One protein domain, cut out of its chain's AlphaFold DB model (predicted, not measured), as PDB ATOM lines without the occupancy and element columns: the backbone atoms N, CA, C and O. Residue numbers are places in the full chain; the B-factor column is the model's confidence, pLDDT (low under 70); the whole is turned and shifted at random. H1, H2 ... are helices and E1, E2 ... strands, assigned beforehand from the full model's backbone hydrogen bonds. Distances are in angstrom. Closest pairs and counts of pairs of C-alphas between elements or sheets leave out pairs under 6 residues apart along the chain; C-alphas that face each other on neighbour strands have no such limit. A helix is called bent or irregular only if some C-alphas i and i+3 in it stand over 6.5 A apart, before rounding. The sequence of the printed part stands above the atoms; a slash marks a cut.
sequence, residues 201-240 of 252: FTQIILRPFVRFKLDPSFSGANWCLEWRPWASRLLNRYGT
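This is residues 201 to 240 of the 252 residues of an uncharacterized protein of bacterium (UniProt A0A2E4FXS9). What would one see first? A small two-stranded hairpin, E1 and E2, forms the middle, with a wide loop, residues 213 to 224, at one end and H2 beyond the other, and the short H1 lies off to one side. Loop, hairpin and H2 follow one another along the longest axis. What is it made of? The printed part has 40 residues, with two named helices and two named strands in the order H1, E1, E2, H2; the sheet, in the order E1, E2, is antiparallel, and the class is mixed, helices and strands. How is it spread out? It is only just compact, close to loose, with a radius of gyration of the C-alphas of 10.5 A, and elongated, with spans of 31 by 17 by 13 A.

How do the strands pair? E1, residues 210 to 212, and E2, residues 225 to 227, are antiparallel neighbours in a hairpin, with 143 degrees between their directions. The C-alphas of Val 210 and Trp 227 face each other at 4.5 A, and N 211 and O 226 are within hydrogen-bond range at 2.7 A, as are N 226 and O 211 at 2.9 A. Where is H2? The closest C-alphas of E1 and H2, residues 229 to 238, are those of Val 210 and Ala 231, 7.7 A apart. Where is H1? H1, residues 201 to 206, is apart from E2 and from H2. Do the helix backbones keep their pairs? In H2 every O i to N i+4 pair is within hydrogen-bond range, while in H1 1 of 2 is.

Where is the sheet? E1 begins at C-alpha 210, (14.153, -48.187, 107.307), and is 6.7 A long; E2 is 6.9 A long. Where are the helices? H2 is 14.4 A long and ends at C-alpha 238, (5.405, -60.764, 99.484). H1 begins at C-alpha 201, (20.746, -44.414, 97.752), and is 6.9 A long; it is neither bent nor irregular, but only just: C-alphas 203 and 206 are 6.5 A apart.

How large is it? The two C-alphas farthest apart are those of Ser 217 and Tyr 238, at 30.7 A. How is it linked? The printed part has no cut; the link from E1 to E2, 12 residues, is long, and those from H1 to E1 and from E2 to H2 are tight. Where is confidence low? The mean pLDDT of the printed part is 73.5, and residues 201 to 205 and 212 to 224 of this predicted model are under 70.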
ATOM      1  N   PHE A 201      21.996 -43.688  97.980       66.25
ATOM      2  CA  PHE A 201      20.746 -44.414  97.752       66.25
ATOM      3  C   PHE A 201      19.991 -44.680  99.062       66.25
ATOM      4  O   PHE A 201      18.778 -44.501  99.134       66.25
ATOM      5  N   THR A 202      20.706 -45.066 100.118       63.38
ATOM      6  CA  THR A 202      20.113 -45.337 101.429       63.38
ATOM      7  C   THR A 202      19.639 -44.049 102.107       63.38
ATOM      8  O   THR A 202      18.565 -44.049 102.705       63.38
ATOM      9  N   GLN A 203      20.378 -42.943 101.957       59.25
ATOM     10  CA  GLN A 203      20.001 -41.633 102.507       59.25
ATOM     11  C   GLN A 203      18.699 -41.077 101.917       59.25
ATOM     12  O   GLN A 203      17.932 -40.436 102.635       59.25
ATOM     13  N   ILE A 204      18.461 -41.300 100.620       66.81
ATOM     14  CA  ILE A 204      17.340 -40.686  99.893       66.81
ATOM     15  C   ILE A 204      16.169 -41.660  99.746       66.81
ATOM     16  O   ILE A 204      15.042 -41.330 100.103       66.81
ATOM     17  N   ILE A 205      16.420 -42.867  99.235       69.94
ATOM     18  CA  ILE A 205      15.356 -43.775  98.781       69.94
ATOM     19  C   ILE A 205      14.896 -44.712  99.897       69.94
ATOM     20  O   ILE A 205      13.706 -44.980 100.015       69.94
ATOM     21  N   LEU A 206      15.812 -45.207 100.735       70.62
ATOM     22  CA  LEU A 206      15.471 -46.192 101.774       70.62
ATOM     23  C   LEU A 206      15.040 -45.564 103.103       70.62
ATOM     24  O   LEU A 206      14.413 -46.239 103.920       70.62
ATOM     25  N   ARG A 207      15.304 -44.269 103.307       70.19
ATOM     26  CA  ARG A 207      14.958 -43.535 104.534       70.19
ATOM     27  C   ARG A 207      13.476 -43.655 104.952       70.19
ATOM     28  O   ARG A 207      13.230 -43.805 106.150       70.19
ATOM     29  N   PRO A 208      12.483 -43.666 104.037       80.06
ATOM     30  CA  PRO A 208      11.082 -43.889 104.409       80.06
ATOM     31  C   PRO A 208      10.768 -45.317 104.878       80.06
ATOM     32  O   PRO A 208       9.765 -45.513 105.560       80.06
ATOM     33  N   PHE A 209      11.593 -46.307 104.524       83.81
ATOM     34  CA  PHE A 209      11.337 -47.741 104.725       83.81
ATOM     35  C   PHE A 209      12.113 -48.335 105.903       83.81
ATOM     36  O   PHE A 209      11.728 -49.375 106.433       83.81
ATOM     37  N   VAL A 210      13.189 -47.677 106.327       79.44
ATOM     38  CA  VAL A 210      14.153 -48.187 107.307       79.44
ATOM     39  C   VAL A 210      14.182 -47.265 108.537       79.44
ATOM     40  O   VAL A 210      13.953 -46.055 108.438       79.44
ATOM     41  N   ARG A 211      14.378 -47.846 109.721       74.00
ATOM     42  CA  ARG A 211      14.731 -47.183 110.980       74.00
ATOM     43  C   ARG A 211      16.199 -47.445 111.273       74.00
ATOM     44  O   ARG A 211      16.741 -48.489 110.923       74.00
ATOM     45  N   PHE A 212      16.813 -46.489 111.942       65.38
ATOM     46  CA  PHE A 212      18.191 -46.579 112.384       65.38
ATOM     47  C   PHE A 212      18.164 -46.949 113.866       65.38
ATOM     48  O   PHE A 212      17.395 -46.356 114.624       65.38
ATOM     49  N   LYS A 213      18.933 -47.970 114.261       60.53
ATOM     50  CA  LYS A 213      19.121 -48.344 115.675       60.53
ATOM     51  C   LYS A 213      20.098 -47.402 116.388       60.53
ATOM     52  O   LYS A 213      20.064 -47.301 117.607       60.53
ATOM     53  N   LEU A 214      20.941 -46.725 115.612       57.94
ATOM     54  CA  LEU A 214      21.794 -45.608 116.017       57.94
ATOM     55  C   LEU A 214      21.251 -44.319 115.383       57.94
ATOM     56  O   LEU A 214      20.385 -44.398 114.512       57.94
ATOM     57  N   ASP A 215      21.709 -43.142 115.809       53.25
ATOM     58  CA  ASP A 215      21.288 -41.890 115.167       53.25
ATOM     59  C   ASP A 215      21.573 -41.958 113.648       53.25
ATOM     60  O   ASP A 215      22.682 -42.332 113.270       53.25
ATOM     61  N   PRO A 216      20.610 -41.644 112.756       45.03
ATOM     62  CA  PRO A 216      20.807 -41.657 111.304       45.03
ATOM     63  C   PRO A 216      21.987 -40.817 110.786       45.03
ATOM     64  O   PRO A 216      22.377 -40.995 109.628       45.03
ATOM     65  N   SER A 217      22.523 -39.889 111.586       46.72
ATOM     66  CA  SER A 217      23.768 -39.179 111.278       46.72
ATOM     67  C   SER A 217      25.019 -40.054 111.401       46.72
ATOM     68  O   SER A 217      26.042 -39.683 110.837       46.72
ATOM     69  N   PHE A 218      24.946 -41.221 112.056       51.69
ATOM     70  CA  PHE A 218      26.087 -42.092 112.342       51.69
ATOM     71  C   PHE A 218      25.803 -43.550 111.955       51.69
ATOM     72  O   PHE A 218      24.856 -44.188 112.407       51.69
ATOM     73  N   SER A 219      26.702 -44.100 111.142       56.72
ATOM     74  CA  SER A 219      26.710 -45.465 110.614       56.72
ATOM     75  C   SER A 219      25.608 -45.802 109.602       56.72
ATOM     76  O   SER A 219      24.431 -45.998 109.900       56.72
ATOM     77  N   GLY A 220      26.053 -46.020 108.363       52.06
ATOM     78  CA  GLY A 220      25.286 -46.704 107.328       52.06
ATOM     79  C   GLY A 220      25.436 -48.220 107.287       52.06
ATOM     80  O   GLY A 220      25.078 -48.825 106.271       52.06
ATOM     81  N   ALA A 221      26.001 -48.837 108.328       59.22
ATOM     82  CA  ALA A 221      26.186 -50.278 108.350       59.22
ATOM     83  C   ALA A 221      24.825 -50.984 108.369       59.22
ATOM     84  O   ALA A 221      23.952 -50.667 109.171       59.22
ATOM     85  N   ASN A 222      24.640 -51.966 107.484       61.59
ATOM     86  CA  ASN A 222      23.347 -52.633 107.301       61.59
ATOM     87  C   ASN A 222      22.804 -53.280 108.594       61.59
ATOM     88  O   ASN A 222      21.595 -53.393 108.755       61.59
ATOM     89  N   TRP A 223      23.673 -53.677 109.529       60.91
ATOM     90  CA  TRP A 223      23.271 -54.240 110.822       60.91
ATOM     91  C   TRP A 223      22.783 -53.185 111.833       60.91
ATOM     92  O   TRP A 223      22.063 -53.529 112.768       60.91
ATOM     93  N   CYS A 224      23.099 -51.902 111.625       65.06
ATOM     94  CA  CYS A 224      22.533 -50.774 112.374       65.06
ATOM     95  C   CYS A 224      21.149 -50.354 111.846       65.06
ATOM     96  O   CYS A 224      20.545 -49.414 112.365       65.06
ATOM     97  N   LEU A 225      20.660 -51.019 110.795       74.81
ATOM     98  CA  LEU A 225      19.430 -50.694 110.091       74.81
ATOM     99  C   LEU A 225      18.365 -51.763 110.342       74.81
ATOM    100  O   LEU A 225      18.623 -52.972 110.339       74.81
ATOM    101  N   GLU A 226      17.141 -51.297 110.543       83.44
ATOM    102  CA  GLU A 226      15.969 -52.124 110.797       83.44
ATOM    103  C   GLU A 226      14.831 -51.721 109.862       83.44
ATOM    104  O   GLU A 226      14.582 -50.538 109.643       83.44
ATOM    105  N   TRP A 227      14.094 -52.673 109.300       87.62
ATOM    106  CA  TRP A 227      12.887 -52.355 108.544       87.62
ATOM    107  C   TRP A 227      11.855 -51.655 109.433       87.62
ATOM    108  O   TRP A 227      11.570 -52.080 110.547       87.62
ATOM    109  N   ARG A 228      11.200 -50.604 108.931       87.75
ATOM    110  CA  ARG A 228      10.014 -50.070 109.617       87.75
ATOM    111  C   ARG A 228       8.941 -51.159 109.700       87.75
ATOM    112  O   ARG A 228       8.806 -51.932 108.753       87.75
ATOM    113  N   PRO A 229       8.094 -51.175 110.745       91.19
ATOM    114  CA  PRO A 229       7.092 -52.229 110.927       91.19
ATOM    115  C   PRO A 229       6.175 -52.456 109.717       91.19
ATOM    116  O   PRO A 229       5.775 -53.578 109.427       91.19
ATOM    117  N   TRP A 230       5.831 -51.402 108.974       91.38
ATOM    118  CA  TRP A 230       5.022 -51.532 107.761       91.38
ATOM    119  C   TRP A 230       5.802 -52.159 106.592       91.38
ATOM    120  O   TRP A 230       5.262 -53.015 105.897       91.38
ATOM    121  N   ALA A 231       7.072 -51.783 106.412       89.88
ATOM    122  CA  ALA A 231       7.935 -52.314 105.361       89.88
ATOM    123  C   ALA A 231       8.291 -53.779 105.651       89.88
ATOM    124  O   ALA A 231       8.199 -54.619 104.763       89.88
ATOM    125  N   SER A 232       8.579 -54.096 106.919       91.06
ATOM    126  CA  SER A 232       8.772 -55.460 107.420       91.06
ATOM    127  C   SER A 232       7.556 -56.343 107.124       91.06
ATOM    128  O   SER A 232       7.702 -57.399 106.519       91.06
ATOM    129  N   ARG A 233       6.335 -55.881 107.443       91.75
ATOM    130  CA  ARG A 233       5.094 -56.617 107.131       91.75
ATOM    131  C   ARG A 233       4.916 -56.874 105.634       91.75
ATOM    132  O   ARG A 233       4.497 -57.963 105.254       91.75
ATOM    133  N   LEU A 234       5.235 -55.895 104.788       91.06
ATOM    134  CA  LEU A 234       5.131 -56.032 103.335       91.06
ATOM    135  C   LEU A 234       6.149 -57.046 102.788       91.06
ATOM    136  O   LEU A 234       5.788 -57.912 101.993       91.06
ATOM    137  N   LEU A 235       7.391 -56.986 103.269       89.94
ATOM    138  CA  LEU A 235       8.452 -57.930 102.917       89.94
ATOM    139  C   LEU A 235       8.154 -59.351 103.417       89.94
ATOM    140  O   LEU A 235       8.315 -60.296 102.653       89.94
ATOM    141  N   ASN A 236       7.633 -59.508 104.636       90.38
ATOM    142  CA  ASN A 236       7.184 -60.802 105.167       90.38
ATOM    143  C   ASN A 236       6.048 -61.408 104.335       90.38
ATOM    144  O   ASN A 236       5.982 -62.623 104.172       90.38
ATOM    145  N   ARG A 237       5.152 -60.572 103.797       92.06
ATOM    146  CA  ARG A 237       3.986 -61.038 103.039       92.06
ATOM    147  C   ARG A 237       4.299 -61.392 101.585       92.06
ATOM    148  O   ARG A 237       3.677 -62.304 101.052       92.06
ATOM    149  N   TYR A 238       5.213 -60.669 100.939       91.69
ATOM    150  CA  TYR A 238       5.405 -60.764  99.484       91.69
ATOM    151  C   TYR A 238       6.856 -60.947  99.033       91.69
ATOM    152  O   TYR A 238       7.096 -61.241  97.865       91.69
ATOM    153  N   GLY A 239       7.826 -60.741  99.921       86.81
ATOM    154  CA  GLY A 239       9.217 -60.502  99.547       86.81
ATOM    155  C   GLY A 239      10.242 -61.386 100.243       86.81
ATOM    156  O   GLY A 239      11.422 -61.082 100.132       86.81
ATOM    157  N   THR A 240       9.853 -62.466 100.926       88.19
ATOM    158  CA  THR A 240      10.780 -63.354 101.669       88.19
ATOM    159  C   THR A 240      11.881 -63.965 100.800       88.19
ATOM    160  O   THR A 240      12.968 -64.264 101.284       88.19
TER     161      THR A 240